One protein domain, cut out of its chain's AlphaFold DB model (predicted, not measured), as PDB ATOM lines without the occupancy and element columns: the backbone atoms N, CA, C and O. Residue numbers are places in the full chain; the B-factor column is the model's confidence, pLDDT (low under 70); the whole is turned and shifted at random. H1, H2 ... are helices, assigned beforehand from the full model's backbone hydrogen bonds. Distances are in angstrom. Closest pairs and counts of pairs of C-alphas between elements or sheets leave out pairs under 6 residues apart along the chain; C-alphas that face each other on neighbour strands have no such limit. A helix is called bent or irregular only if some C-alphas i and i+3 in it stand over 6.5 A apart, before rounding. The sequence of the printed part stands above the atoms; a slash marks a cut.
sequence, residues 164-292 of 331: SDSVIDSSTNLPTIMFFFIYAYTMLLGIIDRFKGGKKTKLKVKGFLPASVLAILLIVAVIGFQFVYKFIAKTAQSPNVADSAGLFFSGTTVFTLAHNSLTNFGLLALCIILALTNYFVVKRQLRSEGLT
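AT A GLANCE: This is residues 164 to 292 of the 331 residues of the protein "Amino acid permease" of Mycoplasma synoviae (UniProt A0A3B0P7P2). A long helical hairpin, H1 out and H2 back, forms a V with a third long helix, H3, which packs on both near the start of H1 and the end of H2 and then runs away from them as an arm. Residues 272 to 281 of H3 stick out, and so do residues 285 to 290, of which 285 to 288 belong to H3. The printed part has 129 residues with three named helices, in the order H1, H2, H3, and no named strand; the class is all helix. The whole is loose, with a radius of gyration of the C-alphas of 19.8 A and spans of 59 by 47 by 28 A.

HOW THE PARTS SIT: H1, residues 166 to 195, and H2, residues 208 to 237, form a helical hairpin. They touch with residues 177 to 191 of H1 and residues 209 to 223 of H2 alone, the closest C-alphas being those of Ala 184 and Ile 216, 5.0 A apart. They run opposite ways at a tilt of 35.0 degrees, only just steep. H2 has a kink of 29 degrees near residue 230; it is neither bent nor irregular, but only just: C-alphas 231 and 234 are 6.4 A apart. H3, residues 257 to 288, touches H1 with residues 260 to 268 alone, on residues 167 to 174 of H1; the closest C-alphas, of Ser 170 and Asn 260, are 6.0 A apart. H1 and H3 run the same way at a steep tilt of 54 degrees. H3 touches H2 with residues 257 to 261 alone, on residues 231 to 235 of H2; the closest C-alphas, of Phe 231 and Ser 261, are 4.9 A apart. H2 and H3 run opposite ways at a steep tilt of 60 degrees. The helix packing is mostly crossed, with no touching pair at a shallow tilt. Every O i to N i+4 pair is within hydrogen-bond range in H3, against 23 of 26 in H1 and 22 of 26 in H2.

IN THESE COORDINATES: H1 begins at C-alpha 166 (130.722, 195.474, 167.263) and is 44.3 A long from first to last C-alpha. H2 begins at C-alpha 208 (168.006, 189.075, 164.694) and is 40.5 A long. H3, the longest helix by residues, is 46.6 A long and ends at C-alpha 288 (145.244, 170.539, 132.730).

THE WHOLE: The two C-alphas farthest apart, those of Gly 197 and Thr 252, are 59.3 A apart. The printed part has no cut. Both links are long: residues 196 to 207 between H1 and H2, and residues 238 to 256 between H2 and H3. The mean pLDDT of the printed part is 86.3; residues 197 to 204 and residue 252 are under 70.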
ATOM      1  N   SER A 164     125.091 198.196 164.972       87.44
ATOM      2  CA  SER A 164     126.243 198.211 165.873       87.44
ATOM      3  C   SER A 164     127.542 198.060 165.085       87.44
ATOM      4  O   SER A 164     127.583 197.342 164.083       87.44
ATOM      5  N   ASP A 165     128.618 198.705 165.538       87.25
ATOM      6  CA  ASP A 165     129.962 198.513 164.984       87.25
ATOM      7  C   ASP A 165     130.709 197.316 165.601       87.25
ATOM      8  O   ASP A 165     131.795 196.966 165.135       87.25
ATOM      9  N   SER A 166     130.112 196.624 166.581       89.31
ATOM     10  CA  SER A 166     130.722 195.474 167.263       89.31
ATOM     11  C   SER A 166     131.129 194.338 166.325       89.31
ATOM     12  O   SER A 166     132.163 193.709 166.539       89.31
ATOM     13  N   VAL A 167     130.342 194.057 165.279       89.44
ATOM     14  CA  VAL A 167     130.668 192.990 164.318       89.44
ATOM     15  C   VAL A 167     131.856 193.387 163.444       89.44
ATOM     16  O   VAL A 167     132.744 192.559 163.248       89.44
ATOM     17  N   ILE A 168     131.921 194.634 162.964       88.88
ATOM     18  CA  ILE A 168     133.085 195.154 162.229       88.88
ATOM     19  C   ILE A 168     134.337 195.070 163.104       88.88
ATOM     20  O   ILE A 168     135.319 194.475 162.671       88.88
ATOM     21  N   ASP A 169     134.283 195.581 164.334       85.56
ATOM     22  CA  ASP A 169     135.419 195.562 165.264       85.56
ATOM     23  C   ASP A 169     135.859 194.127 165.607       85.56
ATOM     24  O   ASP A 169     137.032 193.756 165.557       85.56
ATOM     25  N   SER A 170     134.901 193.237 165.864       87.25
ATOM     26  CA  SER A 170     135.180 191.815 166.062       87.25
ATOM     27  C   SER A 170     135.837 191.173 164.835       87.25
ATOM     28  O   SER A 170     136.700 190.311 164.991       87.25
ATOM     29  N   SER A 171     135.429 191.573 163.630       87.94
ATOM     30  CA  SER A 171     135.901 191.001 162.366       87.94
ATOM     31  C   SER A 171     137.302 191.476 161.994       87.94
ATOM     32  O   SER A 171     138.085 190.681 161.484       87.94
ATOM     33  N   THR A 172     137.651 192.738 162.267       83.69
ATOM     34  CA  THR A 172     138.979 193.315 161.974       83.69
ATOM     35  C   THR A 172     140.084 192.764 162.884       83.69
ATOM     36  O   THR A 172     141.257 192.728 162.499       83.69
ATOM     37  N   ASN A 173     139.720 192.231 164.054       82.81
ATOM     38  CA  ASN A 173     140.661 191.539 164.935       82.81
ATOM     39  C   ASN A 173     141.243 190.259 164.303       82.81
ATOM     40  O   ASN A 173     142.404 189.929 164.553       82.81
ATOM     41  N   LEU A 174     140.485 189.548 163.458       85.25
ATOM     42  CA  LEU A 174     140.962 188.306 162.844       85.25
ATOM     43  C   LEU A 174     142.093 188.539 161.820       85.25
ATOM     44  O   LEU A 174     143.137 187.901 161.975       85.25
ATOM     45  N   PRO A 175     141.970 189.440 160.817       83.00
ATOM     46  CA  PRO A 175     143.077 189.798 159.931       83.00
ATOM     47  C   PRO A 175     144.345 190.193 160.686       83.00
ATOM     48  O   PRO A 175     145.423 189.721 160.331       83.00
ATOM     49  N   THR A 176     144.216 190.964 161.770       83.19
ATOM     50  CA  THR A 176     145.349 191.318 162.641       83.19
ATOM     51  C   THR A 176     146.060 190.063 163.133       83.19
ATOM     52  O   THR A 176     147.256 189.885 162.911       83.19
ATOM     53  N   ILE A 177     145.322 189.145 163.761       83.00
ATOM     54  CA  ILE A 177     145.892 187.905 164.288       83.00
ATOM     55  C   ILE A 177     146.554 187.084 163.169       83.00
ATOM     56  O   ILE A 177     147.660 186.569 163.354       83.00
ATOM     57  N   MET A 178     145.928 187.014 161.992       84.44
ATOM     58  CA  MET A 178     146.481 186.321 160.826       84.44
ATOM     59  C   MET A 178     147.788 186.960 160.336       84.44
ATOM     60  O   MET A 178     148.745 186.235 160.059       84.44
ATOM     61  N   PHE A 179     147.884 188.291 160.278       85.00
ATOM     62  CA  PHE A 179     149.127 188.978 159.913       85.00
ATOM     63  C   PHE A 179     150.247 188.695 160.908       85.00
ATOM     64  O   PHE A 179     151.352 188.349 160.493       85.00
ATOM     65  N   PHE A 180     149.971 188.750 162.213       86.31
ATOM     66  CA  PHE A 180     150.976 188.412 163.221       86.31
ATOM     67  C   PHE A 180     151.403 186.945 163.141       86.31
ATOM     68  O   PHE A 180     152.586 186.646 163.311       86.31
ATOM     69  N   PHE A 181     150.492 186.033 162.803       87.12
ATOM     70  CA  PHE A 181     150.850 184.643 162.533       87.12
ATOM     71  C   PHE A 181     151.793 184.518 161.325       87.12
ATOM     72  O   PHE A 181     152.814 183.835 161.410       87.12
ATOM     73  N   ILE A 182     151.519 185.237 160.229       88.75
ATOM     74  CA  ILE A 182     152.412 185.309 159.062       88.75
ATOM     75  C   ILE A 182     153.776 185.900 159.459       88.75
ATOM     76  O   ILE A 182     154.816 185.400 159.023       88.75
ATOM     77  N   TYR A 183     153.816 186.912 160.329       88.69
ATOM     78  CA  TYR A 183     155.068 187.496 160.825       88.69
ATOM     79  C   TYR A 183     155.870 186.481 161.652       88.69
ATOM     80  O   TYR A 183     157.064 186.298 161.419       88.69
ATOM     81  N   ALA A 184     155.224 185.753 162.567       91.38
ATOM     82  CA  ALA A 184     155.870 184.678 163.319       91.38
ATOM     83  C   ALA A 184     156.401 183.569 162.397       91.38
ATOM     84  O   ALA A 184     157.536 183.119 162.561       91.38
ATOM     85  N   TYR A 185     155.619 183.175 161.388       91.50
ATOM     86  CA  TYR A 185     156.008 182.160 160.412       91.50
ATOM     87  C   TYR A 185     157.212 182.591 159.563       91.50
ATOM     88  O   TYR A 185     158.190 181.855 159.441       91.50
ATOM     89  N   THR A 186     157.190 183.807 159.016       89.25
ATOM     90  CA  THR A 186     158.307 184.363 158.231       89.25
ATOM     91  C   THR A 186     159.585 184.519 159.059       89.25
ATOM     92  O   THR A 186     160.667 184.174 158.579       89.25
ATOM     93  N   MET A 187     159.483 184.949 160.323       91.31
ATOM     94  CA  MET A 187     160.623 184.970 161.248       91.31
ATOM     95  C   MET A 187     161.166 183.563 161.518       91.31
ATOM     96  O   MET A 187     162.381 183.368 161.494       91.31
ATOM     97  N   LEU A 188     160.290 182.574 161.722       92.56
ATOM     98  CA  LEU A 188     160.683 181.180 161.925       92.56
ATOM     99  C   LEU A 188     161.428 180.624 160.705       92.56
ATOM    100  O   LEU A 188     162.493 180.027 160.863       92.56
ATOM    101  N   LEU A 189     160.924 180.865 159.492       89.81
ATOM    102  CA  LEU A 189     161.618 180.493 158.257       89.81
ATOM    103  C   LEU A 189     162.993 181.163 158.154       89.81
ATOM    104  O   LEU A 189     163.966 180.500 157.797       89.81
ATOM    105  N   GLY A 190     163.101 182.442 158.526       87.56
ATOM    106  CA  GLY A 190     164.380 183.155 158.572       87.56
ATOM    107  C   GLY A 190     165.374 182.555 159.576       87.56
ATOM    108  O   GLY A 190     166.571 182.487 159.295       87.56
ATOM    109  N   ILE A 191     164.894 182.069 160.725       89.69
ATOM    110  CA  ILE A 191     165.713 181.332 161.698       89.69
ATOM    111  C   ILE A 191     166.180 179.993 161.103       89.69
ATOM    112  O   ILE A 191     167.370 179.679 161.169       89.69
ATOM    113  N   ILE A 192     165.271 179.221 160.497       89.06
ATOM    114  CA  ILE A 192     165.580 177.913 159.896       89.06
ATOM    115  C   ILE A 192     166.609 178.055 158.766       89.06
ATOM    116  O   ILE A 192     167.584 177.305 158.744       89.06
ATOM    117  N   ASP A 193     166.430 179.020 157.858       84.94
ATOM    118  CA  ASP A 193     167.366 179.285 156.752       84.94
ATOM    119  C   ASP A 193     168.768 179.636 157.276       84.94
ATOM    120  O   ASP A 193     169.777 179.124 156.786       84.94
ATOM    121  N   ARG A 194     168.829 180.429 158.355       82.50
ATOM    122  CA  ARG A 194     170.086 180.812 159.005       82.50
ATOM    123  C   ARG A 194     170.824 179.623 159.626       82.50
ATOM    124  O   ARG A 194     172.051 179.585 159.557       82.50
ATOM    125  N   PHE A 195     170.110 178.666 160.222       83.31
ATOM    126  CA  PHE A 195     170.718 177.458 160.798       83.31
ATOM    127  C   PHE A 195     171.085 176.405 159.747       83.31
ATOM    128  O   PHE A 195     172.084 175.712 159.914       83.31
ATOM    129  N   LYS A 196     170.336 176.309 158.641       82.31
ATOM    130  CA  LYS A 196     170.626 175.382 157.532       82.31
ATOM    131  C   LYS A 196     171.744 175.862 156.592       82.31
ATOM    132  O   LYS A 196     172.002 175.218 155.581       82.31
ATOM    133  N   GLY A 197     172.411 176.977 156.906       65.88
ATOM    134  CA  GLY A 197     173.490 177.529 156.080       65.88
ATOM    135  C   GLY A 197     173.007 178.082 154.734       65.88
ATOM    136  O   GLY A 197     173.760 178.071 153.759       65.88
ATOM    137  N   GLY A 198     171.752 178.536 154.660       56.06
ATOM    138  CA  GLY A 198     171.121 178.990 153.426       56.06
ATOM    139  C   GLY A 198     171.902 180.102 152.716       56.06
ATOM    140  O   GLY A 198     172.307 181.099 153.312       56.06
ATOM    141  N   LYS A 199     172.076 179.965 151.393       51.84
ATOM    142  CA  LYS A 199     172.728 180.968 150.523       51.84
ATOM    143  C   LYS A 199     171.971 182.311 150.458       51.84
ATOM    144  O   LYS A 199     172.529 183.279 149.939       51.84
ATOM    145  N   LYS A 200     170.717 182.365 150.937       53.06
ATOM    146  CA  LYS A 200     169.777 183.491 150.777       53.06
ATOM    147  C   LYS A 200     169.881 184.541 151.896       53.06
ATOM    148  O   LYS A 200     169.767 185.730 151.611       53.06
ATOM    149  N   THR A 201     170.212 184.163 153.132       52.38
ATOM    150  CA  THR A 201     170.422 185.099 154.257       52.38
ATOM    151  C   THR A 201     171.902 185.487 154.427       52.38
ATOM    152  O   THR A 201     172.525 185.263 155.462       52.38
ATOM    153  N   LYS A 202     172.505 186.120 153.407       50.41
ATOM    154  CA  LYS A 202     173.912 186.586 153.481       50.41
ATOM    155  C   LYS A 202     174.146 187.705 154.510       50.41
ATOM    156  O   LYS A 202     175.272 187.891 154.969       50.41
ATOM    157  N   LEU A 203     173.105 188.443 154.900       57.22
ATOM    158  CA  LEU A 203     173.209 189.537 155.868       57.22
ATOM    159  C   LEU A 203     173.038 189.011 157.297       57.22
ATOM    160  O   LEU A 203     171.929 188.885 157.816       57.22
ATOM    161  N   LYS A 204     174.160 188.726 157.966       66.06
ATOM    162  CA  LYS A 204     174.188 188.420 159.403       66.06
ATOM    163  C   LYS A 204     173.913 189.690 160.215       66.06
ATOM    164  O   LYS A 204     174.831 190.321 160.730       66.06
ATOM    165  N   VAL A 205     172.643 190.055 160.357       72.06
ATOM    166  CA  VAL A 205     172.237 191.152 161.245       72.06
ATOM    167  C   VAL A 205     172.431 190.711 162.700       72.06
ATOM    168  O   VAL A 205     171.966 189.634 163.110       72.06
ATOM    169  N   LYS A 206     173.165 191.521 163.475       77.31
ATOM    170  CA  LYS A 206     173.336 191.330 164.923       77.31
ATOM    171  C   LYS A 206     171.981 191.540 165.608       77.31
ATOM    172  O   LYS A 206     171.270 192.476 165.279       77.31
ATOM    173  N   GLY A 207     171.613 190.651 166.527       81.62
ATOM    174  CA  GLY A 207     170.356 190.759 167.280       81.62
ATOM    175  C   GLY A 207     169.111 190.151 166.619       81.62
ATOM    176  O   GLY A 207     168.118 189.980 167.312       81.62
ATOM    177  N   PHE A 208     169.158 189.729 165.346       85.75
ATOM    178  CA  PHE A 208     168.006 189.075 164.694       85.75
ATOM    179  C   PHE A 208     167.523 187.840 165.466       85.75
ATOM    180  O   PHE A 208     166.343 187.729 165.753       85.75
ATOM    181  N   LEU A 209     168.431 186.938 165.852       87.56
ATOM    182  CA  LEU A 209     168.052 185.690 166.518       87.56
ATOM    183  C   LEU A 209     167.316 185.920 167.857       87.56
ATOM    184  O   LEU A 209     166.193 185.433 167.979       87.56
ATOM    185  N   PRO A 210     167.870 186.669 168.839       90.81
ATOM    186  CA  PRO A 210     167.154 186.914 170.090       90.81
ATOM    187  C   PRO A 210     165.863 187.716 169.879       90.81
ATOM    188  O   PRO A 210     164.857 187.405 170.513       90.81
ATOM    189  N   ALA A 211     165.850 188.688 168.958       90.12
ATOM    190  CA  ALA A 211     164.653 189.474 168.664       90.12
ATOM    191  C   ALA A 211     163.535 188.621 168.048       90.12
ATOM    192  O   ALA A 211     162.395 188.698 168.495       90.12
ATOM    193  N   SER A 212     163.851 187.775 167.064       90.62
ATOM    194  CA  SER A 212     162.873 186.907 166.406       90.62
ATOM    195  C   SER A 212     162.320 185.844 167.346       90.62
ATOM    196  O   SER A 212     161.116 185.614 167.338       90.62
ATOM    197  N   VAL A 213     163.154 185.225 168.190       92.56
ATOM    198  CA  VAL A 213     162.676 184.249 169.186       92.56
ATOM    199  C   VAL A 213     161.722 184.913 170.177       92.56
ATOM    200  O   VAL A 213     160.625 184.404 170.400       92.56
ATOM    201  N   LEU A 214     162.100 186.073 170.726       93.38
ATOM    202  CA  LEU A 214     161.243 186.820 171.643       93.38
ATOM    203  C   LEU A 214     159.925 187.235 170.972       93.38
ATOM    204  O   LEU A 214     158.857 187.048 171.549       93.38
ATOM    205  N   ALA A 215     159.987 187.750 169.741       91.38
ATOM    206  CA  ALA A 215     158.808 188.159 168.988       91.38
ATOM    207  C   ALA A 215     157.867 186.978 168.704       91.38
ATOM    208  O   ALA A 215     156.667 187.101 168.927       91.38
ATOM    209  N   ILE A 216     158.392 185.822 168.282       93.75
ATOM    210  CA  ILE A 216     157.590 184.608 168.061       93.75
ATOM    211  C   ILE A 216     156.889 184.186 169.357       93.75
ATOM    212  O   ILE A 216     155.686 183.936 169.332       93.75
ATOM    213  N   LEU A 217     157.602 184.145 170.490       93.38
ATOM    214  CA  LEU A 217     157.013 183.774 171.782       93.38
ATOM    215  C   LEU A 217     155.881 184.723 172.190       93.38
ATOM    216  O   LEU A 217     154.814 184.263 172.598       93.38
ATOM    217  N   LEU A 218     156.086 186.036 172.045       90.25
ATOM    218  CA  LEU A 218     155.064 187.036 172.354       90.25
ATOM    219  C   LEU A 218     153.848 186.906 171.433       90.25
ATOM    220  O   LEU A 218     152.719 186.923 171.916       90.25
ATOM    221  N   ILE A 219     154.060 186.720 170.129       89.94
ATOM    222  CA  ILE A 219     152.970 186.522 169.168       89.94
ATOM    223  C   ILE A 219     152.168 185.271 169.528       89.94
ATOM    224  O   ILE A 219     150.947 185.345 169.651       89.94
ATOM    225  N   VAL A 220     152.833 184.137 169.762       90.44
ATOM    226  CA  VAL A 220     152.168 182.880 170.140       90.44
ATOM    227  C   VAL A 220     151.384 183.043 171.443       90.44
ATOM    228  O   VAL A 220     150.250 182.576 171.522       90.44
ATOM    229  N   ALA A 221     151.930 183.748 172.439       89.44
ATOM    230  CA  ALA A 221     151.231 184.015 173.694       89.44
ATOM    231  C   ALA A 221     149.962 184.863 173.486       89.44
ATOM    232  O   ALA A 221     148.908 184.533 174.032       89.44
ATOM    233  N   VAL A 222     150.033 185.925 172.675       86.69
ATOM    234  CA  VAL A 222     148.872 186.786 172.388       86.69
ATOM    235  C   VAL A 222     147.806 186.037 171.595       86.69
ATOM    236  O   VAL A 222     146.629 186.091 171.953       86.69
ATOM    237  N   ILE A 223     148.201 185.300 170.556       87.31
ATOM    238  CA  ILE A 223     147.280 184.498 169.741       87.31
ATOM    239  C   ILE A 223     146.637 183.400 170.594       87.31
ATOM    240  O   ILE A 223     145.420 183.227 170.550       87.31
ATOM    241  N   GLY A 224     147.431 182.707 171.416       88.06
ATOM    242  CA  GLY A 224     146.945 181.695 172.349       88.06
ATOM    243  C   GLY A 224     145.939 182.267 173.345       88.06
ATOM    244  O   GLY A 224     144.876 181.685 173.547       88.06
ATOM    245  N   PHE A 225     146.206 183.450 173.904       88.56
ATOM    246  CA  PHE A 225     145.255 184.134 174.779       88.56
ATOM    247  C   PHE A 225     143.942 184.478 174.056       88.56
ATOM    248  O   PHE A 225     142.863 184.263 174.607       88.56
ATOM    249  N   GLN A 226     143.998 184.984 172.824       86.94
ATOM    250  CA  GLN A 226     142.787 185.345 172.079       86.94
ATOM    251  C   GLN A 226     141.965 184.112 171.686       86.94
ATOM    252  O   GLN A 226     140.792 184.015 172.037       86.94
ATOM    253  N   PHE A 227     142.572 183.128 171.025       87.62
ATOM    254  CA  PHE A 227     141.835 181.957 170.550       87.62
ATOM    255  C   PHE A 227     141.448 180.997 171.673       87.62
ATOM    256  O   PHE A 227     140.286 180.613 171.775       87.62
ATOM    257  N   VAL A 228     142.394 180.612 172.531       89.12
ATOM    258  CA  VAL A 228     142.153 179.571 173.539       89.12
ATOM    259  C   VAL A 228     141.414 180.142 174.740       89.12
ATOM    260  O   VAL A 228     140.402 179.589 175.164       89.12
ATOM    261  N   TYR A 229     141.886 181.261 175.294       89.75
ATOM    262  CA  TYR A 229     141.264 181.817 176.492       89.75
ATOM    263  C   TYR A 229     140.013 182.643 176.173       89.75
ATOM    264  O   TYR A 229     138.951 182.340 176.713       89.75
ATOM    265  N   LYS A 230     140.095 183.662 175.303       87.31
ATOM    266  CA  LYS A 230     138.951 184.553 175.037       87.31
ATOM    267  C   LYS A 230     137.840 183.842 174.256       87.31
ATOM    268  O   LYS A 230     136.712 183.838 174.738       87.31
ATOM    269  N   PHE A 231     138.139 183.255 173.094       89.50
ATOM    270  CA  PHE A 231     137.101 182.723 172.197       89.50
ATOM    271  C   PHE A 231     136.600 181.318 172.550       89.50
ATOM    272  O   PHE A 231     135.461 180.994 172.221       89.50
ATOM    273  N   ILE A 232     137.407 180.489 173.223       92.31
ATOM    274  CA  ILE A 232     136.998 179.134 173.633       92.31
ATOM    275  C   ILE A 232     136.640 179.102 175.121       92.31
ATOM    276  O   ILE A 232     135.470 178.942 175.467       92.31
ATOM    277  N   ALA A 233     137.619 179.259 176.018       93.38
ATOM    278  CA  ALA A 233     137.419 178.998 177.445       93.38
ATOM    279  C   ALA A 233     136.422 179.968 178.100       93.38
ATOM    280  O   ALA A 233     135.476 179.541 178.762       93.38
ATOM    281  N   LYS A 234     136.602 181.278 177.893       91.12
ATOM    282  CA  LYS A 234     135.743 182.307 178.488       91.12
ATOM    283  C   LYS A 234     134.332 182.270 177.894       91.12
ATOM    284  O   LYS A 234     133.358 182.421 178.629       91.12
ATOM    285  N   THR A 235     134.208 182.001 176.596       92.94
ATOM    286  CA  THR A 235     132.910 181.822 175.927       92.94
ATOM    287  C   THR A 235     132.161 180.601 176.443       92.94
ATOM    288  O   THR A 235     130.962 180.695 176.679       92.94
ATOM    289  N   ALA A 236     132.852 179.484 176.687       93.19
ATOM    290  CA  ALA A 236     132.240 178.282 177.249       93.19
ATOM    291  C   ALA A 236     131.735 178.495 178.688       93.19
ATOM    292  O   ALA A 236     130.693 177.964 179.061       93.19
ATOM    293  N   GLN A 237     132.451 179.287 179.489       94.06
ATOM    294  CA  GLN A 237     132.071 179.577 180.877       94.06
ATOM    295  C   GLN A 237     130.976 180.643 180.993       94.06
ATOM    296  O   GLN A 237     130.201 180.639 181.946       94.06
ATOM    297  N   SER A 238     130.939 181.616 180.081       93.12
ATOM    298  CA  SER A 238     130.082 182.802 180.207       93.12
ATOM    299  C   SER A 238     129.680 183.372 178.837       93.12
ATOM    300  O   SER A 238     130.071 184.489 178.487       93.12
ATOM    301  N   PRO A 239     128.871 182.638 178.048       91.56
ATOM    302  CA  PRO A 239     128.580 182.988 176.653       91.56
ATOM    303  C   PRO A 239     127.778 184.289 176.494       91.56
ATOM    304  O   PRO A 239     127.931 185.002 175.500       91.56
ATOM    305  N   ASN A 240     126.943 184.619 177.481       92.31
ATOM    306  CA  ASN A 240     125.995 185.736 177.420       92.31
ATOM    307  C   ASN A 240     126.522 187.031 178.057       92.31
ATOM    308  O   ASN A 240     125.783 188.005 178.163       92.31
ATOM    309  N   VAL A 241     127.785 187.057 178.492       90.12
ATOM    310  CA  VAL A 241     128.400 188.280 179.022       90.12
ATOM    311  C   VAL A 241     128.678 189.244 177.873       90.12
ATOM    312  O   VAL A 241     129.158 188.826 176.816       90.12
ATOM    313  N   ALA A 242     128.375 190.525 178.089       86.94
ATOM    314  CA  ALA A 242     128.668 191.593 177.141       86.94
ATOM    315  C   ALA A 242     130.169 191.623 176.815       86.94
ATOM    316  O   ALA A 242     131.014 191.618 177.716       86.94
ATOM    317  N   ASP A 243     130.497 191.629 175.526       86.00
ATOM    318  CA  ASP A 243     131.863 191.822 175.059       86.00
ATOM    319  C   ASP A 243     132.105 193.303 174.754       86.00
ATOM    320  O   ASP A 243     131.182 194.054 174.455       86.00
ATOM    321  N   SER A 244     133.359 193.733 174.845       79.19
ATOM    322  CA  SER A 244     133.750 195.129 174.631       79.19
ATOM    323  C   SER A 244     134.017 195.465 173.160       79.19
ATOM    324  O   SER A 244     134.783 196.389 172.897       79.19
ATOM    325  N   ALA A 245     133.506 194.667 172.219       81.56
ATOM    326  CA  ALA A 245     133.653 194.937 170.793       81.56
ATOM    327  C   ALA A 245     132.680 196.040 170.360       81.56
ATOM    328  O   ALA A 245     131.504 196.016 170.730       81.56
ATOM    329  N   GLY A 246     133.161 196.955 169.525       76.62
ATOM    330  CA  GLY A 246     132.443 198.154 169.095       76.62
ATOM    331  C   GLY A 246     132.824 199.357 169.951       76.62
ATOM    332  O   GLY A 246     132.716 199.328 171.179       76.62
ATOM    333  N   LEU A 247     133.319 200.411 169.300       72.88
ATOM    334  CA  LEU A 247     133.863 201.602 169.965       72.88
ATOM    335  C   LEU A 247     133.072 202.862 169.614       72.88
ATOM    336  O   LEU A 247     132.974 203.781 170.427       72.88
ATOM    337  N   PHE A 248     132.535 202.923 168.397       73.19
ATOM    338  CA  PHE A 248     131.961 204.130 167.822       73.19
ATOM    339  C   PHE A 248     130.432 204.110 167.802       73.19
ATOM    340  O   PHE A 248     129.830 205.184 167.837       73.19
ATOM    341  N   PHE A 249     129.793 202.933 167.754       77.75
ATOM    342  CA  PHE A 249     128.338 202.848 167.640       77.75
ATOM    343  C   PHE A 249     127.760 201.582 168.284       77.75
ATOM    344  O   PHE A 249     127.832 200.496 167.722       77.75
ATOM    345  N   SER A 250     127.103 201.736 169.436       75.12
ATOM    346  CA  SER A 250     126.388 200.639 170.097       75.12
ATOM    347  C   SER A 250     124.893 200.718 169.807       75.12
ATOM    348  O   SER A 250     124.242 201.705 170.152       75.12
ATOM    349  N   GLY A 251     124.351 199.654 169.218       70.12
ATOM    350  CA  GLY A 251     122.917 199.475 169.007       70.12
ATOM    351  C   GLY A 251     122.151 199.107 170.278       70.12
ATOM    352  O   GLY A 251     122.665 199.175 171.395       70.12
ATOM    353  N   THR A 252     120.897 198.684 170.099       66.88
ATOM    354  CA  THR A 252     120.008 198.238 171.188       66.88
ATOM    355  C   THR A 252     120.285 196.806 171.650       66.88
ATOM    356  O   THR A 252     119.856 196.418 172.737       66.88
ATOM    357  N   THR A 253     120.989 196.009 170.844       73.00
ATOM    358  CA  THR A 253     121.327 194.618 171.148       73.00
ATOM    359  C   THR A 253     122.695 194.525 171.818       73.00
ATOM    360  O   THR A 253     123.683 195.096 171.361       73.00
ATOM    361  N   VAL A 254     122.763 193.786 172.927       83.38
ATOM    362  CA  VAL A 254     124.024 193.560 173.643       83.38
ATOM    363  C   VAL A 254     124.861 192.550 172.860       83.38
ATOM    364  O   VAL A 254     124.497 191.377 172.764       83.38
ATOM    365  N   PHE A 255     125.995 192.993 172.319       88.00
ATOM    366  CA  PHE A 255     126.960 192.102 171.684       88.00
ATOM    367  C   PHE A 255     127.664 191.260 172.754       88.00
ATOM    368  O   PHE A 255     128.332 191.786 173.644       88.00
ATOM    369  N   THR A 256     127.477 189.942 172.709       91.62
ATOM    370  CA  THR A 256     128.006 189.031 173.737       91.62
ATOM    371  C   THR A 256     129.282 188.329 173.288       91.62
ATOM    372  O   THR A 256     129.630 188.293 172.106       91.62
ATOM    373  N   LEU A 257     129.968 187.698 174.237       90.81
ATOM    374  CA  LEU A 257     131.174 186.921 173.972       90.81
ATOM    375  C   LEU A 257     130.932 185.734 173.017       90.81
ATOM    376  O   LEU A 257     131.802 185.405 172.204       90.81
ATOM    377  N   ALA A 258     129.741 185.128 173.067       91.75
ATOM    378  CA  ALA A 258     129.319 184.111 172.106       91.75
ATOM    379  C   ALA A 258     129.205 184.670 170.682       91.75
ATOM    380  O   ALA A 258     129.711 184.041 169.753       91.75
ATOM    381  N   HIS A 259     128.625 185.865 170.513       91.19
ATOM    382  CA  HIS A 259     128.569 186.533 169.209       91.19
ATOM    383  C   HIS A 259     129.977 186.809 168.673       91.19
ATOM    384  O   HIS A 259     130.277 186.431 167.545       91.19
ATOM    385  N   ASN A 260     130.869 187.365 169.503       90.31
ATOM    386  CA  ASN A 260     132.260 187.626 169.119       90.31
ATOM    387  C   ASN A 260     132.975 186.341 168.650       90.31
ATOM    388  O   ASN A 260     133.600 186.300 167.586       90.31
ATOM    389  N   SER A 261     132.838 185.262 169.423       91.69
ATOM    390  CA  SER A 261     133.474 183.979 169.106       91.69
ATOM    391  C   SER A 261     132.911 183.370 167.823       91.69
ATOM    392  O   SER A 261     133.677 182.883 166.995       91.69
ATOM    393  N   LEU A 262     131.591 183.439 167.624       92.06
ATOM    394  CA  LEU A 262     130.940 182.966 166.404       92.06
ATOM    395  C   LEU A 262     131.406 183.758 165.177       92.06
ATOM    396  O   LEU A 262     131.731 183.149 164.161       92.06
ATOM    397  N   THR A 263     131.497 185.088 165.273       90.69
ATOM    398  CA  THR A 263     132.030 185.940 164.200       90.69
ATOM    399  C   THR A 263     133.471 185.557 163.859       90.69
ATOM    400  O   THR A 263     133.783 185.331 162.690       90.69
ATOM    401  N   ASN A 264     134.343 185.410 164.863       90.31
ATOM    402  CA  ASN A 264     135.751 185.067 164.648       90.31
ATOM    403  C   ASN A 264     135.940 183.662 164.054       90.31
ATOM    404  O   ASN A 264     136.655 183.510 163.063       90.31
ATOM    405  N   PHE A 265     135.284 182.635 164.603       92.19
ATOM    406  CA  PHE A 265     135.377 181.274 164.064       92.19
ATOM    407  C   PHE A 265     134.688 181.130 162.707       92.19
ATOM    408  O   PHE A 265     135.199 180.413 161.850       92.19
ATOM    409  N   GLY A 266     133.575 181.831 162.481       92.19
ATOM    410  CA  GLY A 266     132.887 181.862 161.193       92.19
ATOM    411  C   GLY A 266     133.760 182.464 160.092       92.19
ATOM    412  O   GLY A 266     133.906 181.867 159.027       92.19
ATOM    413  N   LEU A 267     134.411 183.598 160.369       91.00
ATOM    414  CA  LEU A 267     135.362 184.212 159.439       91.00
ATOM    415  C   LEU A 267     136.609 183.350 159.228       91.00
ATOM    416  O   LEU A 267     137.051 183.196 158.093       91.00
ATOM    417  N   LEU A 268     137.154 182.738 160.284       91.62
ATOM    418  CA  LEU A 268     138.293 181.826 160.157       91.62
ATOM    419  C   LEU A 268     137.940 180.616 159.281       91.62
ATOM    420  O   LEU A 268     138.705 180.259 158.385       91.62
ATOM    421  N   ALA A 269     136.771 180.013 159.503       92.69
ATOM    422  CA  ALA A 269     136.269 178.920 158.680       92.69
ATOM    423  C   ALA A 269     136.096 179.363 157.222       92.69
ATOM    424  O   ALA A 269     136.539 178.652 156.320       92.69
ATOM    425  N   LEU A 270     135.540 180.555 156.979       91.44
ATOM    426  CA  LEU A 270     135.422 181.127 155.638       91.44
ATOM    427  C   LEU A 270     136.795 181.285 154.968       91.44
ATOM    428  O   LEU A 270     136.964 180.858 153.827       91.44
ATOM    429  N   CYS A 271     137.792 181.831 155.669       90.19
ATOM    430  CA  CYS A 271     139.157 181.958 155.155       90.19
ATOM    431  C   CYS A 271     139.763 180.596 154.787       90.19
ATOM    432  O   CYS A 271     140.339 180.457 153.709       90.19
ATOM    433  N   ILE A 272     139.607 179.583 155.647       92.38
ATOM    434  CA  ILE A 272     140.106 178.222 155.394       92.38
ATOM    435  C   ILE A 272     139.400 177.606 154.181       92.38
ATOM    436  O   ILE A 272     140.063 177.067 153.296       92.38
ATOM    437  N   ILE A 273     138.071 177.714 154.102       93.88
ATOM    438  CA  ILE A 273     137.278 177.184 152.984       93.88
ATOM    439  C   ILE A 273     137.688 177.851 151.669       93.88
ATOM    440  O   ILE A 273     137.902 177.152 150.678       93.88
ATOM    441  N   LEU A 274     137.841 179.178 151.650       91.62
ATOM    442  CA  LEU A 274     138.281 179.913 150.462       91.62
ATOM    443  C   LEU A 274     139.700 179.509 150.045       91.62
ATOM    444  O   LEU A 274     139.928 179.247 148.866       91.62
ATOM    445  N   ALA A 275     140.633 179.388 150.995       92.12
ATOM    446  CA  ALA A 275     142.005 178.968 150.715       92.12
ATOM    447  C   ALA A 275     142.076 177.538 150.153       92.12
ATOM    448  O   ALA A 275     142.755 177.300 149.151       92.12
ATOM    449  N   LEU A 276     141.341 176.593 150.749       94.88
ATOM    450  CA  LEU A 276     141.269 175.209 150.273       94.88
ATOM    451  C   LEU A 276     140.616 175.126 148.893       94.88
ATOM    452  O   LEU A 276     141.151 174.471 147.997       94.88
ATOM    453  N   THR A 277     139.495 175.821 148.696       95.00
ATOM    454  CA  THR A 277     138.804 175.873 147.400       95.00
ATOM    455  C   THR A 277     139.735 176.421 146.326       95.00
ATOM    456  O   THR A 277     139.888 175.802 145.274       95.00
ATOM    457  N   ASN A 278     140.431 177.525 146.617       94.50
ATOM    458  CA  ASN A 278     141.426 178.103 145.725       94.50
ATOM    459  C   ASN A 278     142.530 177.093 145.381       94.50
ATOM    460  O   ASN A 278     142.784 176.851 144.204       94.50
ATOM    461  N   TYR A 279     143.125 176.440 146.385       94.56
ATOM    462  CA  TYR A 279     144.171 175.433 146.187       94.56
ATOM    463  C   TYR A 279     143.717 174.288 145.272       94.56
ATOM    464  O   TYR A 279     144.415 173.947 144.315       94.56
ATOM    465  N   PHE A 280     142.541 173.702 145.516       95.25
ATOM    466  CA  PHE A 280     142.047 172.583 144.709       95.25
ATOM    467  C   PHE A 280     141.689 172.998 143.278       95.25
ATOM    468  O   PHE A 280     141.989 172.256 142.337       95.25
ATOM    469  N   VAL A 281     141.085 174.175 143.098       94.81
ATOM    470  CA  VAL A 281     140.751 174.704 141.768       94.81
ATOM    471  C   VAL A 281     142.025 175.004 140.982       94.81
ATOM    472  O   VAL A 281     142.169 174.500 139.869       94.81
ATOM    473  N   VAL A 282     142.978 175.728 141.571       94.06
ATOM    474  CA  VAL A 282     144.266 176.053 140.937       94.06
ATOM    475  C   VAL A 282     145.031 174.781 140.586       94.06
ATOM    476  O   VAL A 282     145.450 174.617 139.443       94.06
ATOM    477  N   LYS A 283     145.130 173.816 141.511       93.62
ATOM    478  CA  LYS A 283     145.778 172.520 141.257       93.62
ATOM    479  C   LYS A 283     145.165 171.787 140.063       93.62
ATOM    480  O   LYS A 283     145.887 171.191 139.265       93.62
ATOM    481  N   ARG A 284     143.834 171.811 139.933       94.06
ATOM    482  CA  ARG A 284     143.127 171.200 138.798       94.06
ATOM    483  C   ARG A 284     143.403 171.944 137.490       94.06
ATOM    484  O   ARG A 284     143.587 171.285 136.470       94.06
ATOM    485  N   GLN A 285     143.438 173.278 137.519       93.44
ATOM    486  CA  GLN A 285     143.767 174.101 136.352       93.44
ATOM    487  C   GLN A 285     145.203 173.834 135.881       93.44
ATOM    488  O   GLN A 285     145.387 173.444 134.733       93.44
ATOM    489  N   LEU A 286     146.187 173.882 136.779       92.56
ATOM    490  CA  LEU A 286     147.593 173.612 136.455       92.56
ATOM    491  C   LEU A 286     147.804 172.203 135.895       92.56
ATOM    492  O   LEU A 286     148.469 172.038 134.876       92.56
ATOM    493  N   ARG A 287     147.153 171.184 136.477       92.12
ATOM    494  CA  ARG A 287     147.229 169.811 135.953       92.12
ATOM    495  C   ARG A 287     146.728 169.713 134.508       92.12
ATOM    496  O   ARG A 287     147.263 168.915 133.747       92.12
ATOM    497  N   SER A 288     145.727 170.508 134.120       91.38
ATOM    498  CA  SER A 288     145.244 170.539 132.730       91.38
ATOM    499  C   SER A 288     146.259 171.128 131.741       91.38
ATOM    500  O   SER A 288     146.139 170.895 130.545       91.38
ATOM    501  N   GLU A 289     147.269 171.844 132.240       89.75
ATOM    502  CA  GLU A 289     148.404 172.383 131.477       89.75
ATOM    503  C   GLU A 289     149.673 171.530 131.595       89.75
ATOM    504  O   GLU A 289     150.706 171.911 131.058       89.75
ATOM    505  N   GLY A 290     149.631 170.406 132.316       90.94
ATOM    506  CA  GLY A 290     150.839 169.635 132.624       90.94
ATOM    507  C   GLY A 290     151.770 170.316 133.636       90.94
ATOM    508  O   GLY A 290     152.924 169.920 133.746       90.94
ATOM    509  N   LEU A 291     151.276 171.309 134.381       91.31
ATOM    510  CA  LEU A 291     152.023 172.047 135.399       91.31
ATOM    511  C   LEU A 291     151.670 171.586 136.816       91.31
ATOM    512  O   LEU A 291     150.606 171.016 137.089       91.31
ATOM    513  N   THR A 292     152.567 171.891 137.740       89.94
ATOM    514  CA  THR A 292     152.443 171.665 139.175       89.94
ATOM    515  C   THR A 292     152.371 172.989 139.935       89.94
ATOM    516  O   THR A 292     152.557 174.070 139.386       89.94
TER     517      THR A 292